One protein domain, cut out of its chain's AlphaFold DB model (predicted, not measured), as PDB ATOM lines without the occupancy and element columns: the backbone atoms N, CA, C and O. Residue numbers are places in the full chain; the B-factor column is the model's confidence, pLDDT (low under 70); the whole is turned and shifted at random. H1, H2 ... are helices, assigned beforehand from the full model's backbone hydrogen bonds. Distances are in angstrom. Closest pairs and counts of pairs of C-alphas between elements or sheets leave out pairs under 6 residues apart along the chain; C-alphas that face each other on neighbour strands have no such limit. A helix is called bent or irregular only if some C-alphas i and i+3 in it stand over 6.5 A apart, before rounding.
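What this domain is: This is residues 209 to 303 of the 624 residues of the protein "DUF87 domain-containing protein" of Sarcina sp. DSM 11001 (UniProt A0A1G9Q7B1). A long helical hairpin, H3 and H4 side by side, has H2 crossing it on one side, and H1 packs on H2 to make a further layer. H5 turns a corner at the end of H4. The printed part has 95 residues with five named helices, in the order H1, H2, H3, H4, H5, and no named strand, an all-helix class. The whole is compact, with a radius of gyration of the C-alphas of 13.5 A, yet elongated, spanning 45 by 28 by 20 A.

Where its parts are: H1, residues 214 to 220, begins at C-alpha (179.147, 124.531, 155.474) and is 9.8 A long. H2, residues 228 to 240, measures 18.1 A. H3, residues 249 to 262, measures 20.4 A; it is only just irregular, with C-alphas 250 and 253 6.9 A apart. H4, residues 270 to 288, is the longest at 24.4 A; it is irregular, with C-alphas 276 and 279 7.0 A apart and a kink of 49 degrees near residue 277. H5, residues 291 to 297, is 10.1 A long and ends at C-alpha (167.024, 113.788, 155.412).

How they stand to each other: H1 touches H2 at a steep tilt of 62 degrees, closest at the C-alphas of Gly 218 and Phe 229, 5.8 A. H2 touches H3 at a steep 65 degrees, closest at the C-alphas of Ser 235 and Gln 255, 5.5 A. With residue 228 alone, H2 only just touches H4, over 3 pairs of C-alphas within 8 A; the closest, Gln 228 and Leu 277, are 6.2 A apart. H3 and H4 form a hairpin and touch at a shallow tilt of 3 degrees, opposite ways, closest at the C-alphas of Lys 250 and Leu 288, 6.6 A. The helix packing is mostly crossed, with helices meeting at an angle. H4 and H5 touch only at the corner, and only just, with 3 pairs of C-alphas within 8 A; the closest, Leu 288 and Met 294, are 6.3 A apart. H1 is apart from H3, H4 and H5. Every O i to N i+4 pair is within hydrogen-bond range in H1, H2 and H5; H3 has 8 of 10 and H4 13 of 15.

The domain as a whole: The two C-alphas farthest apart, those of Asp 267 and Glu 302, are 45.4 A apart. The printed part has no cut. The link from H4 to H5 is tight; the other three are short. Confidence is under 70 at residues 242 to 245 and 264 to 268, and the mean pLDDT of the printed part is 86.9.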
ATOM      1  N   HIS A 209     168.584 117.912 156.640       93.56
ATOM      2  CA  HIS A 209     169.996 118.185 156.356       93.56
ATOM      3  C   HIS A 209     170.372 119.671 156.475       93.56
ATOM      4  O   HIS A 209     171.530 119.990 156.731       93.56
ATOM      5  N   THR A 210     169.424 120.606 156.357       92.69
ATOM      6  CA  THR A 210     169.699 122.054 156.450       92.69
ATOM      7  C   THR A 210     170.158 122.514 157.825       92.69
ATOM      8  O   THR A 210     170.699 123.610 157.950       92.69
ATOM      9  N   ILE A 211     170.062 121.645 158.834       91.25
ATOM     10  CA  ILE A 211     170.734 121.821 160.120       91.25
ATOM     11  C   ILE A 211     172.265 121.949 159.943       91.25
ATOM     12  O   ILE A 211     172.921 122.670 160.698       91.25
ATOM     13  N   LEU A 212     172.820 121.261 158.927       91.94
ATOM     14  CA  LEU A 212     174.061 121.484 158.157       91.94
ATOM     15  C   LEU A 212     174.722 122.875 158.198       91.94
ATOM     16  O   LEU A 212     174.236 123.763 157.510       91.94
ATOM     17  N   ASN A 213     175.874 123.073 158.860       90.62
ATOM     18  CA  ASN A 213     176.768 124.178 158.489       90.62
ATOM     19  C   ASN A 213     177.686 123.773 157.318       90.62
ATOM     20  O   ASN A 213     177.840 122.597 156.995       90.62
ATOM     21  N   ILE A 214     178.325 124.753 156.676       90.69
ATOM     22  CA  ILE A 214     179.147 124.531 155.474       90.69
ATOM     23  C   ILE A 214     180.285 123.524 155.715       90.69
ATOM     24  O   ILE A 214     180.517 122.644 154.887       90.69
ATOM     25  N   ALA A 215     180.992 123.629 156.844       89.81
ATOM     26  CA  ALA A 215     182.089 122.716 157.168       89.81
ATOM     27  C   ALA A 215     181.596 121.273 157.362       89.81
ATOM     28  O   ALA A 215     182.323 120.315 157.129       89.81
ATOM     29  N   GLU A 216     180.356 121.108 157.803       91.56
ATOM     30  CA  GLU A 216     179.725 119.810 158.021       91.56
ATOM     31  C   GLU A 216     179.183 119.197 156.738       91.56
ATOM     32  O   GLU A 216     179.283 117.989 156.585       91.56
ATOM     33  N   TYR A 217     178.717 120.000 155.780       92.88
ATOM     34  CA  TYR A 217     178.480 119.503 154.421       92.88
ATOM     35  C   TYR A 217     179.772 119.028 153.754       92.88
ATOM     36  O   TYR A 217     179.776 117.995 153.092       92.88
ATOM     37  N   GLY A 218     180.883 119.740 153.972       91.44
ATOM     38  CA  GLY A 218     182.201 119.276 153.539       91.44
ATOM     39  C   GLY A 218     182.547 117.895 154.106       91.44
ATOM     40  O   GLY A 218     183.045 117.038 153.381       91.44
ATOM     41  N   ARG A 219     182.213 117.643 155.379       89.94
ATOM     42  CA  ARG A 219     182.366 116.318 156.002       89.94
ATOM     43  C   ARG A 219     181.406 115.296 155.407       89.94
ATOM     44  O   ARG A 219     181.881 114.251 154.982       89.94
ATOM     45  N   LEU A 220     180.108 115.611 155.334       91.19
ATOM     46  CA  LEU A 220     179.054 114.737 154.803       91.19
ATOM     47  C   LEU A 220     179.447 114.165 153.439       91.19
ATOM     48  O   LEU A 220     179.418 112.958 153.233       91.19
ATOM     49  N   PHE A 221     179.896 115.035 152.536       91.25
ATOM     50  CA  PHE A 221     180.325 114.644 151.196       91.25
ATOM     51  C   PHE A 221     181.812 114.279 151.104       91.25
ATOM     52  O   PHE A 221     182.318 114.092 150.000       91.25
ATOM     53  N   ARG A 222     182.530 114.202 152.233       88.56
ATOM     54  CA  ARG A 222     183.966 113.878 152.348       88.56
ATOM     55  C   ARG A 222     184.838 114.680 151.363       88.56
ATOM     56  O   ARG A 222     185.690 114.132 150.663       88.56
ATOM     57  N   THR A 223     184.579 115.978 151.229       89.31
ATOM     58  CA  THR A 223     185.184 116.835 150.197       89.31
ATOM     59  C   THR A 223     186.685 117.019 150.399       89.31
ATOM     60  O   THR A 223     187.118 117.294 151.518       89.31
ATOM     61  N   SER A 224     187.467 117.010 149.317       88.69
ATOM     62  CA  SER A 224     188.850 117.499 149.359       88.69
ATOM     63  C   SER A 224     188.901 118.999 149.688       88.69
ATOM     64  O   SER A 224     188.192 119.804 149.075       88.69
ATOM     65  N   GLU A 225     189.756 119.384 150.641       83.12
ATOM     66  CA  GLU A 225     189.829 120.766 151.146       83.12
ATOM     67  C   GLU A 225     190.194 121.783 150.056       83.12
ATOM     68  O   GLU A 225     189.635 122.877 150.010       83.12
ATOM     69  N   ALA A 226     191.109 121.415 149.154       80.56
ATOM     70  CA  ALA A 226     191.659 122.335 148.162       80.56
ATOM     71  C   ALA A 226     190.732 122.586 146.960       80.56
ATOM     72  O   ALA A 226     190.781 123.666 146.375       80.56
ATOM     73  N   THR A 227     189.904 121.608 146.569       82.00
ATOM     74  CA  THR A 227     189.206 121.648 145.267       82.00
ATOM     75  C   THR A 227     187.699 121.464 145.388       82.00
ATOM     76  O   THR A 227     186.941 122.232 144.804       82.00
ATOM     77  N   GLN A 228     187.240 120.480 146.163       91.50
ATOM     78  CA  GLN A 228     185.811 120.167 146.272       91.50
ATOM     79  C   GLN A 228     185.099 121.043 147.309       91.50
ATOM     80  O   GLN A 228     183.953 121.444 147.098       91.50
ATOM     81  N   PHE A 229     185.773 121.381 148.410       91.75
ATOM     82  CA  PHE A 229     185.183 122.193 149.475       91.75
ATOM     83  C   PHE A 229     184.759 123.603 149.017       91.75
ATOM     84  O   PHE A 229     183.644 124.005 149.356       91.75
ATOM     85  N   PRO A 230     185.545 124.354 148.210       91.81
ATOM     86  CA  PRO A 230     185.102 125.641 147.665       91.81
ATOM     87  C   PRO A 230     183.828 125.528 146.817       91.81
ATOM     88  O   PRO A 230     182.919 126.341 146.981       91.81
ATOM     89  N   ALA A 231     183.731 124.492 145.975       91.69
ATOM     90  CA  ALA A 231     182.559 124.248 145.137       91.69
ATOM     91  C   ALA A 231     181.302 123.995 145.980       91.69
ATOM     92  O   ALA A 231     180.257 124.601 145.733       91.69
ATOM     93  N   ILE A 232     181.412 123.158 147.018       92.88
ATOM     94  CA  ILE A 232     180.321 122.893 147.967       92.88
ATOM     95  C   ILE A 232     179.946 124.150 148.749       92.88
ATOM     96  O   ILE A 232     178.768 124.496 148.808       92.88
ATOM     97  N   ARG A 233     180.925 124.872 149.305       93.00
ATOM     98  CA  ARG A 233     180.687 126.114 150.053       93.00
ATOM     99  C   ARG A 233     179.896 127.111 149.221       93.00
ATOM    100  O   ARG A 233     178.880 127.619 149.693       93.00
ATOM    101  N   ASP A 234     180.364 127.408 148.015       91.88
ATOM    102  CA  ASP A 234     179.764 128.442 147.178       91.88
ATOM    103  C   ASP A 234     178.379 128.001 146.674       91.88
ATOM    104  O   ASP A 234     177.434 128.789 146.718       91.88
ATOM    105  N   SER A 235     178.227 126.732 146.277       92.44
ATOM    106  CA  SER A 235     176.947 126.172 145.816       92.44
ATOM    107  C   SER A 235     175.892 126.175 146.922       92.44
ATOM    108  O   SER A 235     174.779 126.661 146.713       92.44
ATOM    109  N   ILE A 236     176.245 125.714 148.125       91.44
ATOM    110  CA  ILE A 236     175.338 125.717 149.278       91.44
ATOM    111  C   ILE A 236     175.021 127.143 149.716       91.44
ATOM    112  O   ILE A 236     173.865 127.425 150.006       91.44
ATOM    113  N   SER A 237     175.990 128.065 149.695       89.62
ATOM    114  CA  SER A 237     175.730 129.476 150.018       89.62
ATOM    115  C   SER A 237     174.696 130.095 149.074       89.62
ATOM    116  O   SER A 237     173.865 130.894 149.498       89.62
ATOM    117  N   VAL A 238     174.712 129.722 147.790       90.12
ATOM    118  CA  VAL A 238     173.699 130.164 146.819       90.12
ATOM    119  C   VAL A 238     172.336 129.535 147.109       90.12
ATOM    120  O   VAL A 238     171.326 130.231 147.000       90.12
ATOM    121  N   LEU A 239     172.291 128.255 147.485       89.69
ATOM    122  CA  LEU A 239     171.048 127.554 147.825       89.69
ATOM    123  C   LEU A 239     170.419 128.105 149.107       89.69
ATOM    124  O   LEU A 239     169.223 128.379 149.130       89.69
ATOM    125  N   SER A 240     171.228 128.362 150.137       85.94
ATOM    126  CA  SER A 240     170.768 128.847 151.439       85.94
ATOM    127  C   SER A 240     170.378 130.329 151.450       85.94
ATOM    128  O   SER A 240     169.569 130.735 152.279       85.94
ATOM    129  N   ASN A 241     170.935 131.157 150.555       74.06
ATOM    130  CA  ASN A 241     170.685 132.608 150.515       74.06
ATOM    131  C   ASN A 241     169.397 133.014 149.774       74.06
ATOM    132  O   ASN A 241     169.109 134.207 149.668       74.06
ATOM    133  N   ARG A 242     168.589 132.068 149.277       61.97
ATOM    134  CA  ARG A 242     167.324 132.346 148.566       61.97
ATOM    135  C   ARG A 242     166.146 132.730 149.473       61.97
ATOM    136  O   ARG A 242     165.005 132.512 149.092       61.97
ATOM    137  N   GLY A 243     166.415 133.361 150.617       43.50
ATOM    138  CA  GLY A 243     165.387 133.917 151.495       43.50
ATOM    139  C   GLY A 243     164.459 132.848 152.076       43.50
ATOM    140  O   GLY A 243     163.412 132.569 151.509       43.50
ATOM    141  N   SER A 244     164.841 132.357 153.258       49.72
ATOM    142  CA  SER A 244     164.114 131.441 154.154       49.72
ATOM    143  C   SER A 244     164.480 129.960 154.045       49.72
ATOM    144  O   SER A 244     164.480 129.372 152.977       49.72
ATOM    145  N   GLN A 245     164.787 129.408 155.224       68.19
ATOM    146  CA  GLN A 245     164.451 128.070 155.718       68.19
ATOM    147  C   GLN A 245     164.324 126.930 154.705       68.19
ATOM    148  O   GLN A 245     163.362 126.886 153.951       68.19
ATOM    149  N   LYS A 246     165.198 125.929 154.881       81.62
ATOM    150  CA  LYS A 246     165.184 124.633 154.194       81.62
ATOM    151  C   LYS A 246     165.368 124.764 152.665       81.62
ATOM    152  O   LYS A 246     164.914 125.698 152.023       81.62
ATOM    153  N   TRP A 247     166.151 123.873 152.072       90.38
ATOM    154  CA  TRP A 247     166.403 123.856 150.630       90.38
ATOM    155  C   TRP A 247     166.510 122.407 150.187       90.38
ATOM    156  O   TRP A 247     166.984 121.584 150.959       90.38
ATOM    157  N   ASP A 248     166.065 122.114 148.967       92.19
ATOM    158  CA  ASP A 248     166.019 120.747 148.453       92.19
ATOM    159  C   ASP A 248     167.418 120.266 148.048       92.19
ATOM    160  O   ASP A 248     168.040 120.830 147.138       92.19
ATOM    161  N   LEU A 249     167.906 119.203 148.693       94.00
ATOM    162  CA  LEU A 249     169.204 118.598 148.395       94.00
ATOM    163  C   LEU A 249     169.359 118.197 146.919       94.00
ATOM    164  O   LEU A 249     170.471 118.249 146.389       94.00
ATOM    165  N   LYS A 250     168.255 117.885 146.225       94.69
ATOM    166  CA  LYS A 250     168.232 117.538 144.792       94.69
ATOM    167  C   LYS A 250     168.715 118.668 143.885       94.69
ATOM    168  O   LYS A 250     169.119 118.425 142.753       94.69
ATOM    169  N   GLU A 251     168.723 119.909 144.366       93.69
ATOM    170  CA  GLU A 251     169.226 121.061 143.614       93.69
ATOM    171  C   GLU A 251     170.759 121.169 143.627       93.69
ATOM    172  O   GLU A 251     171.333 121.933 142.841       93.69
ATOM    173  N   LEU A 252     171.440 120.417 144.501       94.88
ATOM    174  CA  LEU A 252     172.887 120.503 144.681       94.88
ATOM    175  C   LEU A 252     173.684 120.153 143.411       94.88
ATOM    176  O   LEU A 252     174.547 120.961 143.054       94.88
ATOM    177  N   PRO A 253     173.407 119.052 142.674       95.31
ATOM    178  CA  PRO A 253     174.124 118.742 141.434       95.31
ATOM    179  C   PRO A 253     174.026 119.874 140.412       95.31
ATOM    180  O   PRO A 253     175.035 120.312 139.860       95.31
ATOM    181  N   ARG A 254     172.821 120.436 140.234       94.12
ATOM    182  CA  ARG A 254     172.590 121.556 139.315       94.12
ATOM    183  C   ARG A 254     173.421 122.779 139.695       94.12
ATOM    184  O   ARG A 254     173.968 123.446 138.815       94.12
ATOM    185  N   GLN A 255     173.520 123.092 140.988       93.06
ATOM    186  CA  GLN A 255     174.343 124.214 141.441       93.06
ATOM    187  C   GLN A 255     175.837 123.948 141.311       93.06
ATOM    188  O   GLN A 255     176.558 124.866 140.928       93.06
ATOM    189  N   LEU A 256     176.297 122.718 141.547       92.81
ATOM    190  CA  LEU A 256     177.692 122.340 141.322       92.81
ATOM    191  C   LEU A 256     178.073 122.510 139.846       92.81
ATOM    192  O   LEU A 256     179.086 123.141 139.546       92.81
ATOM    193  N   SER A 257     177.228 122.061 138.913       91.56
ATOM    194  CA  SER A 257     177.444 122.287 137.476       91.56
ATOM    195  C   SER A 257     177.449 123.781 137.130       91.56
ATOM    196  O   SER A 257     178.326 124.257 136.408       91.56
ATOM    197  N   ALA A 258     176.519 124.561 137.692       90.69
ATOM    198  CA  ALA A 258     176.480 126.009 137.490       90.69
ATOM    199  C   ALA A 258     177.709 126.729 138.077       90.69
ATOM    200  O   ALA A 258     178.151 127.741 137.526       90.69
ATOM    201  N   TRP A 259     178.262 126.229 139.183       90.75
ATOM    202  CA  TRP A 259     179.488 126.741 139.786       90.75
ATOM    203  C   TRP A 259     180.688 126.506 138.865       90.75
ATOM    204  O   TRP A 259     181.464 127.437 138.649       90.75
ATOM    205  N   VAL A 260     180.802 125.329 138.237       88.12
ATOM    206  CA  VAL A 260     181.861 125.049 137.249       88.12
ATOM    207  C   VAL A 260     181.760 125.974 136.035       88.12
ATOM    208  O   VAL A 260     182.771 126.506 135.579       88.12
ATOM    209  N   GLU A 261     180.549 126.246 135.544       85.56
ATOM    210  CA  GLU A 261     180.347 127.146 134.402       85.56
ATOM    211  C   GLU A 261     180.697 128.610 134.704       85.56
ATOM    212  O   GLU A 261     181.243 129.316 133.850       85.56
ATOM    213  N   LYS A 262     180.396 129.077 135.923       82.06
ATOM    214  CA  LYS A 262     180.676 130.450 136.383       82.06
ATOM    215  C   LYS A 262     182.118 130.662 136.824       82.06
ATOM    216  O   LYS A 262     182.566 131.809 136.891       82.06
ATOM    217  N   SER A 263     182.822 129.584 137.146       75.19
ATOM    218  CA  SER A 263     184.200 129.606 137.613       75.19
ATOM    219  C   SER A 263     185.121 130.118 136.505       75.19
ATOM    220  O   SER A 263     185.589 129.376 135.645       75.19
ATOM    221  N   LYS A 264     185.389 131.429 136.520       65.56
ATOM    222  CA  LYS A 264     186.445 132.072 135.728       65.56
ATOM    223  C   LYS A 264     187.796 131.749 136.367       65.56
ATOM    224  O   LYS A 264     188.409 132.621 136.974       65.56
ATOM    225  N   VAL A 265     188.225 130.493 136.326       56.72
ATOM    226  CA  VAL A 265     189.492 130.108 136.956       56.72
ATOM    227  C   VAL A 265     190.608 130.278 135.934       56.72
ATOM    228  O   VAL A 265     190.613 129.644 134.885       56.72
ATOM    229  N   SER A 266     191.535 131.177 136.250       54.84
ATOM    230  CA  SER A 266     192.755 131.479 135.496       54.84
ATOM    231  C   SER A 266     193.737 130.305 135.403       54.84
ATOM    232  O   SER A 266     194.608 130.336 134.542       54.84
ATOM    233  N   ASP A 267     193.572 129.273 136.240       56.09
ATOM    234  CA  ASP A 267     194.561 128.203 136.443       56.09
ATOM    235  C   ASP A 267     194.068 126.777 136.107       56.09
ATOM    236  O   ASP A 267     194.873 125.850 136.083       56.09
ATOM    237  N   PHE A 268     192.777 126.571 135.799       60.75
ATOM    238  CA  PHE A 268     192.221 125.248 135.465       60.75
ATOM    239  C   PHE A 268     191.241 125.308 134.292       60.75
ATOM    240  O   PHE A 268     190.351 126.157 134.242       60.75
ATOM    241  N   ASN A 269     191.356 124.357 133.360       73.69
ATOM    242  CA  ASN A 269     190.366 124.167 132.298       73.69
ATOM    243  C   ASN A 269     189.052 123.615 132.899       73.69
ATOM    244  O   ASN A 269     189.092 122.779 133.803       73.69
ATOM    245  N   LYS A 270     187.883 124.017 132.377       76.81
ATOM    246  CA  LYS A 270     186.556 123.525 132.811       76.81
ATOM    247  C   LYS A 270     186.483 121.997 132.873       76.81
ATOM    248  O   LYS A 270     185.965 121.442 133.837       76.81
ATOM    249  N   ASN A 271     187.079 121.319 131.891       79.25
ATOM    250  CA  ASN A 271     187.129 119.855 131.850       79.25
ATOM    251  C   ASN A 271     187.936 119.257 133.015       79.25
ATOM    252  O   ASN A 271     187.568 118.210 133.533       79.25
ATOM    253  N   GLN A 272     189.003 119.927 133.459       80.94
ATOM    254  CA  GLN A 272     189.799 119.487 134.610       80.94
ATOM    255  C   GLN A 272     189.024 119.684 135.917       80.94
ATOM    256  O   GLN A 272     188.978 118.778 136.741       80.94
ATOM    257  N   LEU A 273     188.351 120.828 136.084       80.75
ATOM    258  CA  LEU A 273     187.474 121.077 137.235       80.75
ATOM    259  C   LEU A 273     186.350 120.036 137.333       80.75
ATOM    260  O   LEU A 273     186.120 119.501 138.413       80.75
ATOM    261  N   MET A 274     185.708 119.687 136.213       83.44
ATOM    262  CA  MET A 274     184.704 118.615 136.186       83.44
ATOM    263  C   MET A 274     185.283 117.261 136.603       83.44
ATOM    264  O   MET A 274     184.658 116.564 137.398       83.44
ATOM    265  N   GLN A 275     186.483 116.906 136.136       84.25
ATOM    266  CA  GLN A 275     187.155 115.666 136.550       84.25
ATOM    267  C   GLN A 275     187.435 115.647 138.061       84.25
ATOM    268  O   GLN A 275     187.179 114.641 138.719       84.25
ATOM    269  N   TYR A 276     187.875 116.765 138.648       85.38
ATOM    270  CA  TYR A 276     188.090 116.857 140.098       85.38
ATOM    271  C   TYR A 276     186.798 116.747 140.920       85.38
ATOM    272  O   TYR A 276     186.825 116.264 142.058       85.38
ATOM    273  N   LEU A 277     185.669 117.199 140.372       89.56
ATOM    274  CA  LEU A 277     184.366 117.102 141.026       89.56
ATOM    275  C   LEU A 277     183.646 115.777 140.750       89.56
ATOM    276  O   LEU A 277     182.667 115.497 141.430       89.56
ATOM    277  N   GLN A 278     184.118 114.933 139.829       91.25
ATOM    278  CA  GLN A 278     183.431 113.689 139.464       91.25
ATOM    279  C   GLN A 278     183.171 112.784 140.678       91.25
ATOM    280  O   GLN A 278     182.056 112.312 140.874       91.25
ATOM    281  N   THR A 279     184.159 112.608 141.560       91.19
ATOM    282  CA  THR A 279     183.986 111.808 142.787       91.19
ATOM    283  C   THR A 279     183.064 112.471 143.812       91.19
ATOM    284  O   THR A 279     182.474 111.790 144.646       91.19
ATOM    285  N   LEU A 280     182.918 113.799 143.783       93.31
ATOM    286  CA  LEU A 280     181.903 114.501 144.566       93.31
ATOM    287  C   LEU A 280     180.504 114.252 143.993       93.31
ATOM    288  O   LEU A 280     179.620 113.914 144.769       93.31
ATOM    289  N   PHE A 281     180.323 114.365 142.674       93.69
ATOM    290  CA  PHE A 281     179.047 114.069 142.015       93.69
ATOM    291  C   PHE A 281     178.575 112.654 142.332       93.69
ATOM    292  O   PHE A 281     177.472 112.520 142.836       93.69
ATOM    293  N   LEU A 282     179.437 111.640 142.198       92.31
ATOM    294  CA  LEU A 282     179.084 110.252 142.523       92.31
ATOM    295  C   LEU A 282     178.593 110.077 143.969       92.31
ATOM    296  O   LEU A 282     177.646 109.342 144.217       92.31
ATOM    297  N   ARG A 283     179.212 110.764 144.939       92.56
ATOM    298  CA  ARG A 283     178.778 110.710 146.349       92.56
ATOM    299  C   ARG A 283     177.467 111.452 146.590       92.56
ATOM    300  O   ARG A 283     176.679 111.021 147.420       92.56
ATOM    301  N   VAL A 284     177.247 112.572 145.898       94.75
ATOM    302  CA  VAL A 284     175.975 113.302 145.962       94.75
ATOM    303  C   VAL A 284     174.870 112.458 145.331       94.75
ATOM    304  O   VAL A 284     173.853 112.241 145.974       94.75
ATOM    305  N   GLU A 285     175.086 111.941 144.122       94.44
ATOM    306  CA  GLU A 285     174.142 111.087 143.390       94.44
ATOM    307  C   GLU A 285     173.807 109.825 144.183       94.44
ATOM    308  O   GLU A 285     172.634 109.557 144.394       94.44
ATOM    309  N   SER A 286     174.800 109.155 144.778       93.06
ATOM    310  CA  SER A 286     174.559 107.997 145.649       93.06
ATOM    311  C   SER A 286     173.618 108.289 146.824       93.06
ATOM    312  O   SER A 286     172.907 107.386 147.246       93.06
ATOM    313  N   ILE A 287     173.620 109.512 147.373       94.81
ATOM    314  CA  ILE A 287     172.678 109.910 148.431       94.81
ATOM    315  C   ILE A 287     171.306 110.232 147.829       94.81
ATOM    316  O   ILE A 287     170.290 109.920 148.435       94.81
ATOM    317  N   LEU A 288     171.268 110.873 146.657       95.31
ATOM    318  CA  LEU A 288     170.024 111.261 145.988       95.31
ATOM    319  C   LEU A 288     169.243 110.060 145.430       95.31
ATOM    320  O   LEU A 288     168.013 110.126 145.387       95.31
ATOM    321  N   ASP A 289     169.944 109.005 145.017       95.38
ATOM    322  CA  ASP A 289     169.374 107.767 144.474       95.38
ATOM    323  C   ASP A 289     168.756 106.878 145.569       95.38
ATOM    324  O   ASP A 289     167.872 106.067 145.287       95.38
ATOM    325  N   ASP A 290     169.163 107.059 146.831       95.44
ATOM    326  CA  ASP A 290     168.554 106.403 147.989       95.44
ATOM    327  C   ASP A 290     167.259 107.132 148.394       95.44
ATOM    328  O   ASP A 290     167.254 108.119 149.140       95.44
ATOM    329  N   ALA A 291     166.133 106.659 147.855       94.38
ATOM    330  CA  ALA A 291     164.822 107.268 148.065       94.38
ATOM    331  C   ALA A 291     164.377 107.255 149.539       94.38
ATOM    332  O   ALA A 291     163.764 108.229 149.993       94.38
ATOM    333  N   GLU A 292     164.695 106.190 150.283       94.56
ATOM    334  CA  GLU A 292     164.351 106.063 151.701       94.56
ATOM    335  C   GLU A 292     165.159 107.060 152.534       94.56
ATOM    336  O   GLU A 292     164.586 107.856 153.282       94.56
ATOM    337  N   LEU A 293     166.481 107.115 152.337       95.94
ATOM    338  CA  LEU A 293     167.340 108.091 153.003       95.94
ATOM    339  C   LEU A 293     166.917 109.526 152.676       95.94
ATOM    340  O   LEU A 293     166.852 110.375 153.568       95.94
ATOM    341  N   MET A 294     166.591 109.815 151.416       95.62
ATOM    342  CA  MET A 294     166.131 111.139 150.995       95.62
ATOM    343  C   MET A 294     164.819 111.547 151.663       95.62
ATOM    344  O   MET A 294     164.686 112.710 152.055       95.62
ATOM    345  N   ALA A 295     163.878 110.619 151.858       94.31
ATOM    346  CA  ALA A 295     162.664 110.883 152.630       94.31
ATOM    347  C   ALA A 295     162.985 111.265 154.088       94.31
ATOM    348  O   ALA A 295     162.318 112.130 154.669       94.31
ATOM    349  N   VAL A 296     164.050 110.690 154.655       96.44
ATOM    350  CA  VAL A 296     164.500 110.968 156.023       96.44
ATOM    351  C   VAL A 296     165.200 112.318 156.157       96.44
ATOM    352  O   VAL A 296     164.923 113.074 157.097       96.44
ATOM    353  N   ILE A 297     166.117 112.643 155.244       95.50
ATOM    354  CA  ILE A 297     167.024 113.788 155.412       95.50
ATOM    355  C   ILE A 297     166.559 115.059 154.699       95.50
ATOM    356  O   ILE A 297     166.971 116.152 155.085       95.50
ATOM    357  N   ASN A 298     165.697 114.950 153.687       93.56
ATOM    358  CA  ASN A 298     165.295 116.048 152.803       93.56
ATOM    359  C   ASN A 298     163.779 116.287 152.861       93.56
ATOM    360  O   ASN A 298     163.084 116.274 151.848       93.56
ATOM    361  N   SER A 299     163.263 116.484 154.077       87.75
ATOM    362  CA  SER A 299     161.837 116.708 154.326       87.75
ATOM    363  C   SER A 299     161.570 117.963 155.157       87.75
ATOM    364  O   SER A 299     162.306 118.300 156.096       87.75
ATOM    365  N   ASP A 300     160.475 118.647 154.831       85.25
ATOM    366  CA  ASP A 300     160.007 119.833 155.543       85.25
ATOM    367  C   ASP A 300     159.154 119.514 156.776       85.25
ATOM    368  O   ASP A 300     158.878 120.421 157.568       85.25
ATOM    369  N   GLU A 301     158.823 118.240 156.986       88.81
ATOM    370  CA  GLU A 301     158.027 117.757 158.113       88.81
ATOM    371  C   GLU A 301     158.680 118.017 159.485       88.81
ATOM    372  O   GLU A 301     159.832 118.458 159.616       88.81
ATOM    373  N   GLU A 302     157.903 117.771 160.545       90.06
ATOM    374  CA  GLU A 302     158.382 117.901 161.916       90.06
ATOM    375  C   GLU A 302     159.509 116.898 162.207       90.06
ATOM    376  O   GLU A 302     159.401 115.703 161.946       90.06
ATOM    377  N   ASN A 303     160.596 117.407 162.791       93.50
ATOM    378  CA  ASN A 303     161.774 116.622 163.140       93.50
ATOM    379  C   ASN A 303     161.444 115.509 164.154       93.50
ATOM    380  O   ASN A 303     160.731 115.750 165.133       93.50
TER     381      ASN A 303